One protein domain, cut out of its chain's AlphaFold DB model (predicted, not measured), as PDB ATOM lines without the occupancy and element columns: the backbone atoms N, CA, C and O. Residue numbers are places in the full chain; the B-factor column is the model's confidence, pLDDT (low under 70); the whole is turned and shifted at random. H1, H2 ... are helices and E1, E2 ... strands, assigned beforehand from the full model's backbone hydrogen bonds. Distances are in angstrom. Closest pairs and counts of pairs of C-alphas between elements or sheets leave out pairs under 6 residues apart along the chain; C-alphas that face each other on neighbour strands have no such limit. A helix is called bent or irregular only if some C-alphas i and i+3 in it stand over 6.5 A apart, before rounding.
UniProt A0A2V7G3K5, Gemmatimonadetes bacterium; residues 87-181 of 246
ATOM      1  N   PRO A  87     -22.976 -25.306  43.721       51.94
ATOM      2  CA  PRO A  87     -22.674 -24.715  42.429       51.94
ATOM      3  C   PRO A  87     -23.560 -23.485  42.249       51.94
ATOM      4  O   PRO A  87     -24.724 -23.569  41.866       51.94
ATOM      5  N   LEU A  88     -23.023 -22.310  42.568       55.00
ATOM      6  CA  LEU A  88     -23.719 -21.049  42.390       55.00
ATOM      7  C   LEU A  88     -23.763 -20.720  40.908       55.00
ATOM      8  O   LEU A  88     -24.496 -19.831  40.516       55.00
ATOM      9  N   PHE A  89     -23.039 -21.471  40.079       65.12
ATOM     10  CA  PHE A  89     -23.021 -21.349  38.638       65.12
ATOM     11  C   PHE A  89     -24.414 -21.472  37.996       65.12
ATOM     12  O   PHE A  89     -24.788 -20.532  37.302       65.12
ATOM     13  N   PRO A  90     -25.235 -22.508  38.274       74.69
ATOM     14  CA  PRO A  90     -26.658 -22.501  37.940       74.69
ATOM     15  C   PRO A  90     -27.372 -21.203  38.337       74.69
ATOM     16  O   PRO A  90     -27.988 -20.567  37.492       74.69
ATOM     17  N   ARG A  91     -27.209 -20.737  39.584       79.12
ATOM     18  CA  ARG A  91     -27.880 -19.518  40.076       79.12
ATOM     19  C   ARG A  91     -27.377 -18.232  39.400       79.12
ATOM     20  O   ARG A  91     -28.162 -17.322  39.151       79.12
ATOM     21  N   VAL A  92     -26.081 -18.147  39.102       83.06
ATOM     22  CA  VAL A  92     -25.429 -17.046  38.376       83.06
ATOM     23  C   VAL A  92     -25.931 -17.024  36.939       83.06
ATOM     24  O   VAL A  92     -26.343 -15.978  36.451       83.06
ATOM     25  N   ARG A  93     -25.941 -18.178  36.274       87.19
ATOM     26  CA  ARG A  93     -26.418 -18.336  34.904       87.19
ATOM     27  C   ARG A  93     -27.903 -18.009  34.792       87.19
ATOM     28  O   ARG A  93     -28.284 -17.271  33.889       87.19
ATOM     29  N   ASP A  94     -28.711 -18.466  35.741       88.56
ATOM     30  CA  ASP A  94     -30.126 -18.112  35.832       88.56
ATOM     31  C   ASP A  94     -30.307 -16.602  36.016       88.56
ATOM     32  O   ASP A  94     -31.162 -15.996  35.375       88.56
ATOM     33  N   LEU A  95     -29.496 -15.950  36.856       89.94
ATOM     34  CA  LEU A  95     -29.522 -14.494  36.996       89.94
ATOM     35  C   LEU A  95     -29.160 -13.790  35.679       89.94
ATOM     36  O   LEU A  95     -29.891 -12.902  35.246       89.94
ATOM     37  N   ILE A  96     -28.071 -14.203  35.030       90.81
ATOM     38  CA  ILE A  96     -27.599 -13.616  33.770       90.81
ATOM     39  C   ILE A  96     -28.658 -13.759  32.680       90.81
ATOM     40  O   ILE A  96     -28.992 -12.771  32.035       90.81
ATOM     41  N   LEU A  97     -29.215 -14.957  32.493       91.94
ATOM     42  CA  LEU A  97     -30.225 -15.208  31.466       91.94
ATOM     43  C   LEU A  97     -31.531 -14.461  31.754       91.94
ATOM     44  O   LEU A  97     -32.124 -13.923  30.825       91.94
ATOM     45  N   ARG A  98     -31.956 -14.363  33.023       92.50
ATOM     46  CA  ARG A  98     -33.158 -13.598  33.404       92.50
ATOM     47  C   ARG A  98     -33.013 -12.095  33.174       92.50
ATOM     48  O   ARG A  98     -34.003 -11.443  32.871       92.50
ATOM     49  N   LYS A  99     -31.807 -11.547  33.349       92.75
ATOM     50  CA  LYS A  99     -31.514 -10.118  33.144       92.75
ATOM     51  C   LYS A  99     -31.115  -9.791  31.697       92.75
ATOM     52  O   LYS A  99     -30.931  -8.622  31.380       92.75
ATOM     53  N   CYS A 100     -30.950 -10.790  30.833       93.38
ATOM     54  CA  CYS A 100     -30.644 -10.595  29.417       93.38
ATOM     55  C   CYS A 100     -31.886 -10.100  28.661       93.38
ATOM     56  O   CYS A 100     -33.003 -10.504  28.989       93.38
ATOM     57  N   GLN A 101     -31.703  -9.280  27.623       91.12
ATOM     58  CA  GLN A 101     -32.800  -8.924  26.716       91.12
ATOM     59  C   GLN A 101     -33.476 -10.187  26.139       91.12
ATOM     60  O   GLN A 101     -32.786 -11.093  25.653       91.12
ATOM     61  N   PRO A 102     -34.822 -10.263  26.149       88.44
ATOM     62  CA  PRO A 102     -35.553 -11.492  25.844       88.44
ATOM     63  C   PRO A 102     -35.335 -11.972  24.405       88.44
ATOM     64  O   PRO A 102     -35.298 -13.176  24.163       88.44
ATOM     65  N   GLU A 103     -35.119 -11.046  23.469       90.31
ATOM     66  CA  GLU A 103     -34.871 -11.345  22.053       90.31
ATOM     67  C   GLU A 103     -33.593 -12.170  21.838       90.31
ATOM     68  O   GLU A 103     -33.550 -13.036  20.965       90.31
ATOM     69  N   LYS A 104     -32.559 -11.946  22.660       89.00
ATOM     70  CA  LYS A 104     -31.255 -12.619  22.540       89.00
ATOM     71  C   LYS A 104     -31.038 -13.717  23.578       89.00
ATOM     72  O   LYS A 104     -30.114 -14.519  23.430       89.00
ATOM     73  N   ALA A 105     -31.899 -13.818  24.591       87.81
ATOM     74  CA  ALA A 105     -31.763 -14.780  25.683       87.81
ATOM     75  C   ALA A 105     -31.605 -16.232  25.192       87.81
ATOM     76  O   ALA A 105     -30.781 -16.979  25.723       87.81
ATOM     77  N   GLN A 106     -32.334 -16.633  24.141       88.56
ATOM     78  CA  GLN A 106     -32.235 -17.986  23.580       88.56
ATOM     79  C   GLN A 106     -30.886 -18.241  22.888       88.56
ATOM     80  O   GLN A 106     -30.300 -19.313  23.058       88.56
ATOM     81  N   GLN A 107     -30.359 -17.258  22.153       90.69
ATOM     82  CA  GLN A 107     -29.048 -17.354  21.509       90.69
ATOM     83  C   GLN A 107     -27.929 -17.446  22.554       90.69
ATOM     84  O   GLN A 107     -27.068 -18.321  22.463       90.69
ATOM     85  N   ILE A 108     -27.966 -16.584  23.573       90.69
ATOM     86  CA  ILE A 108     -26.985 -16.585  24.667       90.69
ATOM     87  C   ILE A 108     -27.025 -17.908  25.432       90.69
ATOM     88  O   ILE A 108     -25.977 -18.498  25.703       90.69
ATOM     89  N   ARG A 109     -28.224 -18.427  25.722       89.38
ATOM     90  CA  ARG A 109     -28.391 -19.731  26.368       89.38
ATOM     91  C   ARG A 109     -27.734 -20.853  25.566       89.38
ATOM     92  O   ARG A 109     -26.980 -21.636  26.138       89.38
ATOM     93  N   ALA A 110     -27.945 -20.891  24.250       88.81
ATOM     94  CA  ALA A 110     -27.313 -21.886  23.386       88.81
ATOM     95  C   ALA A 110     -25.773 -21.790  23.407       88.81
ATOM     96  O   ALA A 110     -25.090 -22.814  23.371       88.81
ATOM     97  N   ILE A 111     -25.207 -20.579  23.504       87.38
ATOM     98  CA  ILE A 111     -23.753 -20.385  23.644       87.38
ATOM     99  C   ILE A 111     -23.258 -20.942  24.988       87.38
ATOM    100  O   ILE A 111     -22.275 -21.681  25.022       87.38
ATOM    101  N   PHE A 112     -23.955 -20.641  26.085       86.50
ATOM    102  CA  PHE A 112     -23.599 -21.105  27.430       86.50
ATOM    103  C   PHE A 112     -23.714 -22.626  27.605       86.50
ATOM    104  O   PHE A 112     -22.961 -23.219  28.382       86.50
ATOM    105  N   GLU A 113     -24.657 -23.258  26.907       85.88
ATOM    106  CA  GLU A 113     -24.817 -24.716  26.878       85.88
ATOM    107  C   GLU A 113     -23.699 -25.390  26.070       85.88
ATOM    108  O   GLU A 113     -23.193 -26.433  26.481       85.88
ATOM    109  N   ARG A 114     -23.251 -24.773  24.969       84.69
ATOM    110  CA  ARG A 114     -22.111 -25.264  24.173       84.69
ATOM    111  C   ARG A 114     -20.772 -25.116  24.892       84.69
ATOM    112  O   ARG A 114     -19.897 -25.958  24.714       84.69
ATOM    113  N   GLN A 115     -20.593 -24.040  25.657       75.38
ATOM    114  CA  GLN A 115     -19.346 -23.738  26.360       75.38
ATOM    115  C   GLN A 115     -19.622 -23.324  27.813       75.38
ATOM    116  O   GLN A 115     -19.746 -22.129  28.104       75.38
ATOM    117  N   PRO A 116     -19.694 -24.287  28.752       73.19
ATOM    118  CA  PRO A 116     -19.795 -23.978  30.172       73.19
ATOM    119  C   PRO A 116     -18.577 -23.177  30.633       73.19
ATOM    120  O   PRO A 116     -17.445 -23.586  30.376       73.19
ATOM    121  N   LEU A 117     -18.799 -22.046  31.311       71.75
ATOM    122  CA  LEU A 117     -17.736 -21.121  31.714       71.75
ATOM    123  C   LEU A 117     -16.913 -20.609  30.524       71.75
ATOM    124  O   LEU A 117     -15.726 -20.327  30.680       71.75
ATOM    125  N   GLY A 118     -17.520 -20.486  29.341       79.94
ATOM    126  CA  GLY A 118     -16.876 -19.939  28.148       79.94
ATOM    127  C   GLY A 118     -16.445 -18.477  28.306       79.94
ATOM    128  O   GLY A 118     -16.744 -17.804  29.294       79.94
ATOM    129  N   GLU A 119     -15.732 -17.957  27.311       86.38
ATOM    130  CA  GLU A 119     -15.206 -16.583  27.331       86.38
ATOM    131  C   GLU A 119     -16.303 -15.534  27.498       86.38
ATOM    132  O   GLU A 119     -16.171 -14.645  28.337       86.38
ATOM    133  N   LEU A 120     -17.408 -15.697  26.769       87.69
ATOM    134  CA  LEU A 120     -18.562 -14.806  26.837       87.69
ATOM    135  C   LEU A 120     -19.182 -14.773  28.241       87.69
ATOM    136  O   LEU A 120     -19.440 -13.704  28.784       87.69
ATOM    137  N   GLU A 121     -19.390 -15.940  28.853       87.56
ATOM    138  CA  GLU A 121     -19.982 -16.046  30.190       87.56
ATOM    139  C   GLU A 121     -19.084 -15.391  31.246       87.56
ATOM    140  O   GLU A 121     -19.550 -14.600  32.068       87.56
ATOM    141  N   ARG A 122     -17.769 -15.643  31.174       87.44
ATOM    142  CA  ARG A 122     -16.783 -15.006  32.057       87.44
ATOM    143  C   ARG A 122     -16.723 -13.495  31.856       87.44
ATOM    144  O   ARG A 122     -16.611 -12.769  32.841       87.44
ATOM    145  N   LEU A 123     -16.798 -13.027  30.611       89.94
ATOM    146  CA  LEU A 123     -16.799 -11.605  30.275       89.94
ATOM    147  C   LEU A 123     -18.011 -10.899  30.881       89.94
ATOM    148  O   LEU A 123     -17.846  -9.897  31.574       89.94
ATOM    149  N   ILE A 124     -19.209 -11.448  30.661       90.69
ATOM    150  CA  ILE A 124     -20.458 -10.882  31.176       90.69
ATOM    151  C   ILE A 124     -20.408 -10.829  32.702       90.69
ATOM    152  O   ILE A 124     -20.604  -9.761  33.275       90.69
ATOM    153  N   VAL A 125     -20.064 -11.936  33.373       90.06
ATOM    154  CA  VAL A 125     -19.964 -11.956  34.843       90.06
ATOM    155  C   VAL A 125     -18.958 -10.932  35.339       90.06
ATOM    156  O   VAL A 125     -19.286 -10.138  36.216       90.06
ATOM    157  N   LYS A 126     -17.756 -10.904  34.757       90.25
ATOM    158  CA  LYS A 126     -16.723  -9.935  35.126       90.25
ATOM    159  C   LYS A 126     -17.246  -8.507  35.017       90.25
ATOM    160  O   LYS A 126     -17.042  -7.718  35.936       90.25
ATOM    161  N   GLN A 127     -17.933  -8.179  33.924       91.75
ATOM    162  CA  GLN A 127     -18.410  -6.823  33.710       91.75
ATOM    163  C   GLN A 127     -19.571  -6.462  34.641       91.75
ATOM    164  O   GLN A 127     -19.598  -5.351  35.163       91.75
ATOM    165  N   LEU A 128     -20.484  -7.394  34.930       91.19
ATOM    166  CA  LEU A 128     -21.555  -7.184  35.911       91.19
ATOM    167  C   LEU A 128     -20.992  -6.955  37.325       91.19
ATOM    168  O   LEU A 128     -21.452  -6.055  38.028       91.19
ATOM    169  N   LEU A 129     -19.965  -7.714  37.723       90.94
ATOM    170  CA  LEU A 129     -19.283  -7.544  39.011       90.94
ATOM    171  C   LEU A 129     -18.560  -6.198  39.113       90.94
ATOM    172  O   LEU A 129     -18.707  -5.506  40.119       90.94
ATOM    173  N   ASP A 130     -17.843  -5.803  38.060       90.50
ATOM    174  CA  ASP A 130     -17.171  -4.503  37.972       90.50
ATOM    175  C   ASP A 130     -18.178  -3.348  38.063       90.50
ATOM    176  O   ASP A 130     -18.005  -2.392  38.822       90.50
ATOM    177  N   VAL A 131     -19.310  -3.467  37.362       89.75
ATOM    178  CA  VAL A 131     -20.378  -2.470  37.431       89.75
ATOM    179  C   VAL A 131     -20.974  -2.353  38.834       89.75
ATOM    180  O   VAL A 131     -21.274  -1.229  39.251       89.75
ATOM    181  N   ALA A 132     -21.098  -3.471  39.548       86.88
ATOM    182  CA  ALA A 132     -21.559  -3.529  40.930       86.88
ATOM    183  C   ALA A 132     -20.488  -3.143  41.969       86.88
ATOM    184  O   ALA A 132     -20.812  -3.026  43.150       86.88
ATOM    185  N   GLY A 133     -19.231  -2.934  41.560       86.12
ATOM    186  CA  GLY A 133     -18.124  -2.615  42.464       86.12
ATOM    187  C   GLY A 133     -17.726  -3.778  43.381       86.12
ATOM    188  O   GLY A 133     -17.220  -3.549  44.479       86.12
ATOM    189  N   LEU A 134     -17.980  -5.021  42.965       85.31
ATOM    190  CA  LEU A 134     -17.647  -6.214  43.739       85.31
ATOM    191  C   LEU A 134     -16.233  -6.693  43.390       85.31
ATOM    192  O   LEU A 134     -15.987  -7.175  42.287       85.31
ATOM    193  N   ALA A 135     -15.311  -6.615  44.352       81.12
ATOM    194  CA  ALA A 135     -13.954  -7.157  44.234       81.12
ATOM    195  C   ALA A 135     -13.943  -8.681  44.466       81.12
ATOM    196  O   ALA A 135     -13.380  -9.183  45.437       81.12
ATOM    197  N   THR A 136     -14.635  -9.415  43.598       81.50
ATOM    198  CA  THR A 136     -14.757 -10.877  43.637       81.50
ATOM    199  C   THR A 136     -14.687 -11.447  42.219       81.50
ATOM    200  O   THR A 136     -14.710 -10.701  41.240       81.50
ATOM    201  N   ASP A 137     -14.597 -12.765  42.102       77.19
ATOM    202  CA  ASP A 137     -14.625 -13.475  40.826       77.19
ATOM    203  C   ASP A 137     -15.795 -14.465  40.779       77.19
ATOM    204  O   ASP A 137     -16.489 -14.686  41.772       77.19
ATOM    205  N   ILE A 138     -16.013 -15.070  39.609       75.56
ATOM    206  CA  ILE A 138     -17.109 -16.016  39.362       75.56
ATOM    207  C   ILE A 138     -17.085 -17.252  40.282       75.56
ATOM    208  O   ILE A 138     -18.135 -17.851  40.508       75.56
ATOM    209  N   PHE A 139     -15.923 -17.627  40.824       73.88
ATOM    210  CA  PHE A 139     -15.745 -18.796  41.689       73.88
ATOM    211  C   PHE A 139     -16.000 -18.481  43.169       73.88
ATOM    212  O   PHE A 139     -16.326 -19.386  43.932       73.88
ATOM    213  N   HIS A 140     -15.908 -17.209  43.562       74.56
ATOM    214  CA  HIS A 140     -16.087 -16.744  44.943       74.56
ATOM    215  C   HIS A 140     -17.392 -15.953  45.155       74.56
ATOM    216  O   HIS A 140     -17.554 -15.228  46.146       74.56
ATOM    217  N   LEU A 141     -18.353 -16.083  44.235       78.31
ATOM    218  CA  LEU A 141     -19.675 -15.492  44.408       78.31
ATOM    219  C   LEU A 141     -20.394 -16.113  45.604       78.31
ATOM    220  O   LEU A 141     -20.195 -17.266  45.951       78.31
ATOM    221  N   SER A 142     -21.239 -15.318  46.253       81.88
ATOM    222  CA  SER A 142     -22.084 -15.751  47.366       81.88
ATOM    223  C   SER A 142     -23.531 -15.380  47.060       81.88
ATOM    224  O   SER A 142     -23.790 -14.531  46.201       81.88
ATOM    225  N   ALA A 143     -24.490 -15.948  47.796       81.75
ATOM    226  CA  ALA A 143     -25.898 -15.560  47.674       81.75
ATOM    227  C   ALA A 143     -26.110 -14.045  47.884       81.75
ATOM    228  O   ALA A 143     -26.930 -13.430  47.207       81.75
ATOM    229  N   ARG A 144     -25.310 -13.420  48.761       82.00
ATOM    230  CA  ARG A 144     -25.326 -11.968  48.982       82.00
ATOM    231  C   ARG A 144     -24.866 -11.190  47.749       82.00
ATOM    232  O   ARG A 144     -25.483 -10.185  47.411       82.00
ATOM    233  N   HIS A 145     -23.804 -11.646  47.080       85.81
ATOM    234  CA  HIS A 145     -23.330 -11.027  45.838       85.81
ATOM    235  C   HIS A 145     -24.404 -11.105  44.744       85.81
ATOM    236  O   HIS A 145     -24.674 -10.107  44.083       85.81
ATOM    237  N   LEU A 146     -25.076 -12.255  44.613       86.31
ATOM    238  CA  LEU A 146     -26.167 -12.445  43.654       86.31
ATOM    239  C   LEU A 146     -27.367 -11.539  43.929       86.31
ATOM    240  O   LEU A 146     -27.868 -10.913  43.002       86.31
ATOM    241  N   ALA A 147     -27.797 -11.425  45.187       86.81
ATOM    242  CA  ALA A 147     -28.896 -10.536  45.561       86.81
ATOM    243  C   ALA A 147     -28.576  -9.060  45.265       86.81
ATOM    244  O   ALA A 147     -29.443  -8.308  44.825       86.81
ATOM    245  N   LEU A 148     -27.320  -8.644  45.467       87.12
ATOM    246  CA  LEU A 148     -26.881  -7.285  45.150       87.12
ATOM    247  C   LEU A 148     -26.872  -7.027  43.639       87.12
ATOM    248  O   LEU A 148     -27.354  -5.985  43.206       87.12
ATOM    249  N   LEU A 149     -26.370  -7.979  42.846       90.00
ATOM    250  CA  LEU A 149     -26.423  -7.904  41.384       90.00
ATOM    251  C   LEU A 149     -27.870  -7.824  40.884       90.00
ATOM    252  O   LEU A 149     -28.188  -6.946  40.090       90.00
ATOM    253  N   ASP A 150     -28.748  -8.689  41.393       89.81
ATOM    254  CA  ASP A 150     -30.163  -8.740  41.016       89.81
ATOM    255  C   ASP A 150     -30.916  -7.444  41.355       89.81
ATOM    256  O   ASP A 150     -31.760  -6.996  40.583       89.81
ATOM    257  N   SER A 151     -30.569  -6.809  42.479       89.88
ATOM    258  CA  SER A 151     -31.146  -5.530  42.909       89.88
ATOM    259  C   SER A 151     -30.576  -4.310  42.178       89.88
ATOM    260  O   SER A 151     -31.193  -3.244  42.228       89.88
ATOM    261  N   LEU A 152     -29.385  -4.409  41.585       90.00
ATOM    262  CA  LEU A 152     -28.681  -3.275  40.981       90.00
ATOM    263  C   LEU A 152     -28.844  -3.251  39.459       90.00
ATOM    264  O   LEU A 152     -29.031  -2.180  38.880       90.00
ATOM    265  N   ILE A 153     -28.795  -4.420  38.823       91.06
ATOM    266  CA  ILE A 153     -28.893  -4.587  37.374       91.06
ATOM    267  C   ILE A 153     -30.357  -4.778  36.999       91.06
ATOM    268  O   ILE A 153     -30.996  -5.730  37.440       91.06
ATOM    269  N   ASP A 154     -30.866  -3.891  36.156       91.50
ATOM    270  CA  ASP A 154     -32.202  -3.993  35.579       91.50
ATOM    271  C   ASP A 154     -32.210  -5.000  34.430       91.50
ATOM    272  O   ASP A 154     -32.914  -6.008  34.478       91.50
ATOM    273  N   SER A 155     -31.344  -4.766  33.448       92.38
ATOM    274  CA  SER A 155     -31.165  -5.624  32.284       92.38
ATOM    275  C   SER A 155     -29.777  -5.438  31.669       92.38
ATOM    276  O   SER A 155     -29.048  -4.504  32.009       92.38
ATOM    277  N   TRP A 156     -29.386  -6.335  30.771       94.75
ATOM    278  CA  TRP A 156     -28.186  -6.195  29.955       94.75
ATOM    279  C   TRP A 156     -28.417  -6.744  28.543       94.75
ATOM    280  O   TRP A 156     -29.243  -7.637  28.333       94.75
ATOM    281  N   ASP A 157     -27.674  -6.209  27.582       93.25
ATOM    282  CA  ASP A 157     -27.678  -6.644  26.188       93.25
ATOM    283  C   ASP A 157     -26.255  -6.723  25.640       93.25
ATOM    284  O   ASP A 157     -25.387  -5.959  26.055       93.25
ATOM    285  N   ILE A 158     -26.023  -7.627  24.691       92.12
ATOM    286  CA  ILE A 158     -24.779  -7.676  23.927       92.12
ATOM    287  C   ILE A 158     -25.071  -7.763  22.434       92.12
ATOM    288  O   ILE A 158     -25.853  -8.598  21.973       92.12
ATOM    289  N   ASP A 159     -24.430  -6.909  21.650       90.69
ATOM    290  CA  ASP A 159     -24.314  -7.100  20.213       90.69
ATOM    291  C   ASP A 159     -23.072  -7.951  19.936       90.69
ATOM    292  O   ASP A 159     -21.941  -7.504  20.107       90.69
ATOM    293  N   LEU A 160     -23.292  -9.200  19.525       87.50
ATOM    294  CA  LEU A 160     -22.225 -10.152  19.218       87.50
ATOM    295  C   LEU A 160     -21.472  -9.810  17.921       87.50
ATOM    296  O   LEU A 160     -20.376 -10.324  17.724       87.50
ATOM    297  N   ALA A 161     -22.031  -8.973  17.040       86.75
ATOM    298  CA  ALA A 161     -21.361  -8.557  15.809       86.75
ATOM    299  C   ALA A 161     -20.333  -7.450  16.075       86.75
ATOM    300  O   ALA A 161     -19.221  -7.502  15.555       86.75
ATOM    301  N   SER A 162     -20.691  -6.467  16.908       86.69
ATOM    302  CA  SER A 162     -19.793  -5.372  17.309       86.69
ATOM    303  C   SER A 162     -19.047  -5.618  18.624       86.69
ATOM    304  O   SER A 162     -18.198  -4.813  19.000       86.69
ATOM    305  N   PHE A 163     -19.367  -6.705  19.335       87.50
ATOM    306  CA  PHE A 163     -18.917  -6.970  20.704       87.50
ATOM    307  C   PHE A 163     -19.129  -5.765  21.634       87.50
ATOM    308  O   PHE A 163     -18.251  -5.378  22.410       87.50
ATOM    309  N   SER A 164     -20.314  -5.157  21.570       89.44
ATOM    310  CA  SER A 164     -20.715  -4.090  22.490       89.44
ATOM    311  C   SER A 164     -21.676  -4.624  23.548       89.44
ATOM    312  O   SER A 164     -22.668  -5.269  23.225       89.44
ATOM    313  N   LEU A 165     -21.359  -4.390  24.822       93.25
ATOM    314  CA  LEU A 165     -22.156  -4.815  25.971       93.25
ATOM    315  C   LEU A 165     -22.766  -3.590  26.649       93.25
ATOM    316  O   LEU A 165     -22.053  -2.681  27.073       93.25
ATOM    317  N   GLU A 166     -24.078  -3.598  26.822       93.19
ATOM    318  CA  GLU A 166     -24.819  -2.575  27.546       93.19
ATOM    319  C   GLU A 166     -25.409  -3.167  28.826       93.19
ATOM    320  O   GLU A 166     -26.024  -4.227  28.817       93.19
ATOM    321  N   ILE A 167     -25.210  -2.480  29.950       92.88
ATOM    322  CA  ILE A 167     -25.759  -2.852  31.255       92.88
ATOM    323  C   ILE A 167     -26.619  -1.691  31.746       92.88
ATOM    324  O   ILE A 167     -26.126  -0.579  31.963       92.88
ATOM    325  N   VAL A 168     -27.905  -1.961  31.944       91.75
ATOM    326  CA  VAL A 168     -28.894  -1.019  32.463       91.75
ATOM    327  C   VAL A 168     -29.012  -1.217  33.966       91.75
ATOM    328  O   VAL A 168     -29.252  -2.320  34.454       91.75
ATOM    329  N   LEU A 169     -28.841  -0.135  34.720       90.19
ATOM    330  CA  LEU A 169     -28.953  -0.146  36.175       90.19
ATOM    331  C   LEU A 169     -30.299   0.394  36.639       90.19
ATOM    332  O   LEU A 169     -30.786   1.405  36.116       90.19
ATOM    333  N   HIS A 170     -30.853  -0.224  37.683       83.62
ATOM    334  CA  HIS A 170     -32.045   0.282  38.352       83.62
ATOM    335  C   HIS A 170     -31.801   1.709  38.876       83.62
ATOM    336  O   HIS A 170     -30.751   2.026  39.442       83.62
ATOM    337  N   ARG A 171     -32.791   2.597  38.710       70.19
ATOM    338  CA  ARG A 171     -32.756   3.976  39.225       70.19
ATOM    339  C   ARG A 171     -34.019   4.276  40.022       70.19
ATOM    340  O   ARG A 171     -35.127   4.074  39.537       70.19
ATOM    341  N   ARG A 172     -33.858   4.866  41.210       54.88
ATOM    342  CA  ARG A 172     -34.942   5.605  41.876       54.88
ATOM    343  C   ARG A 172     -35.221   6.879  41.062       54.88
ATOM    344  O   ARG A 172     -34.411   7.799  41.110       54.88
ATOM    345  N   GLY A 173     -36.309   6.940  40.287       55.91
ATOM    346  CA  GLY A 173     -36.837   8.220  39.774       55.91
ATOM    347  C   GLY A 173     -37.159   8.300  38.276       55.91
ATOM    348  O   GLY A 173     -38.333   8.416  37.964       55.91
ATOM    349  N   ARG A 174     -36.174   8.287  37.354       45.44
ATOM    350  CA  ARG A 174     -36.312   8.015  35.889       45.44
ATOM    351  C   ARG A 174     -34.994   8.231  35.121       45.44
ATOM    352  O   ARG A 174     -34.154   9.008  35.560       45.44
ATOM    353  N   ALA A 175     -34.878   7.530  33.982       53.44
ATOM    354  CA  ALA A 175     -33.712   7.245  33.117       53.44
ATOM    355  C   ALA A 175     -32.609   6.417  33.805       53.44
ATOM    356  O   ALA A 175     -31.737   6.980  34.461       53.44
ATOM    357  N   GLY A 176     -32.672   5.083  33.696       64.25
ATOM    358  CA  GLY A 176     -31.671   4.157  34.249       64.25
ATOM    359  C   GLY A 176     -30.242   4.530  33.841       64.25
ATOM    360  O   GLY A 176     -30.018   5.034  32.741       64.25
ATOM    361  N   ARG A 177     -29.263   4.334  34.735       77.88
ATOM    362  CA  ARG A 177     -27.858   4.585  34.386       77.88
ATOM    363  C   ARG A 177     -27.408   3.450  33.472       77.88
ATOM    364  O   ARG A 177     -27.310   2.316  33.928       77.88
ATOM    365  N   VAL A 178     -27.145   3.761  32.209       85.81
ATOM    366  CA  VAL A 178     -26.616   2.797  31.241       85.81
ATOM    367  C   VAL A 178     -25.094   2.853  31.278       85.81
ATOM    368  O   VAL A 178     -24.504   3.936  31.226       85.81
ATOM    369  N   LYS A 179     -24.451   1.693  31.404       88.56
ATOM    370  CA  LYS A 179     -23.015   1.530  31.179       88.56
ATOM    371  C   LYS A 179     -22.817   0.730  29.899       88.56
ATOM    372  O   LYS A 179     -23.290  -0.397  29.813       88.56
ATOM    373  N   ARG A 180     -22.114   1.319  28.937       90.12
ATOM    374  CA  ARG A 180     -21.789   0.705  27.652       90.12
ATOM    375  C   ARG A 180     -20.303   0.379  27.599       90.12
ATOM    376  O   ARG A 180     -19.475   1.206  27.978       90.12
ATOM    377  N   PHE A 181     -19.995  -0.821  27.136       89.38
ATOM    378  CA  PHE A 181     -18.653  -1.350  26.954       89.38
ATOM    379  C   PHE A 181     -18.494  -1.744  25.495       89.38
ATOM    380  O   PHE A 181     -19.366  -2.404  24.939       89.38
TER     381      PHE A 181
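What this domain is: This is residues 87 to 181 of the 246 residues of a protein of Gemmatimonadetes bacterium (UniProt A0A2V7G3K5). A three-stranded antiparallel sheet, E1 E2 E3, forms a wall with H3 lying slantwise over one face, while H1, H2 and H4 gather towards the E1 side. H4 leads straight into E1 and lies side by side with H1, and H2 folds back from H1 as a helical hairpin. The printed part has 95 residues, in the order H1 H2 H3 H4 E1 E2 E3, and its class is mixed, helices and strands. It is compact, with a radius of gyration of the C-alphas of 12.7 A and spans of 40 by 31 by 19 A.

How they stand to each other: The sheet is a meander, each strand the antiparallel neighbour of the one before: E1, residues 153 to 159, E2, residues 164 to 169, and E3, residues 177 to 181. E1 and E2 form a hairpin, with N 157 and O 166 within hydrogen-bond range at 2.9 A. E2 and E3 form another, with N 167 and O 179 at 2.8 A. H3, residues 119 to 132, is on the sheet at a height of 10.1 A, over E1 and E2. It runs slantwise to the strands, at 35 degrees to E2 on the local plane. H1, residues 88 to 99, is on the same face, two layers with helices on one face of a sheet; it lies over none of the strands, but only just, as 2 of its 12 C-alphas fall on E1. H4, residues 143 to 152, only grazes the sheet, with residues 149 to 152. H4 touches H1 at a shallow tilt of 9 degrees, the same way; the closest C-alphas, of Val 92 and Leu 146, are 7.0 A apart. Residues 128 to 132 of H3 touch H4 about perpendicular, at 75 degrees, with the closest C-alphas, of Ala 132 and Leu 149, 6.6 A apart. H2, residues 102 to 114, touches H1 at a shallow tilt of 27 degrees, opposite ways, closest at the C-alphas of Leu 97 and Ala 105, 6.0 A. H2 only grazes the sheet, with residues 102 to 108, and is apart from H4. Each O i to N i+4 pair is within hydrogen-bond range in H1, H3 and H4, and 7 of 9 are in H2.

Where its parts are: E1 is 17.9 A long, E2 16.5 A and E3 13.2 A, ending at C-alpha 181 (-18.653, -1.350, 26.954). H3 measures 19.9 A and H4 14.3 A. H1, 16.3 A, begins at C-alpha 88 (-23.719, -21.049, 42.390). H2, 19.3 A, is irregular: C-alphas 103 and 106 are 7.3 A apart.

The domain as a whole: The two C-alphas farthest apart, of Arg 114 and Gly 173, are 39.8 A apart. The printed part has no cut and no long link. The mean pLDDT of the printed part is 84.2, with residues 87 to 89 and 172 to 176 under 70.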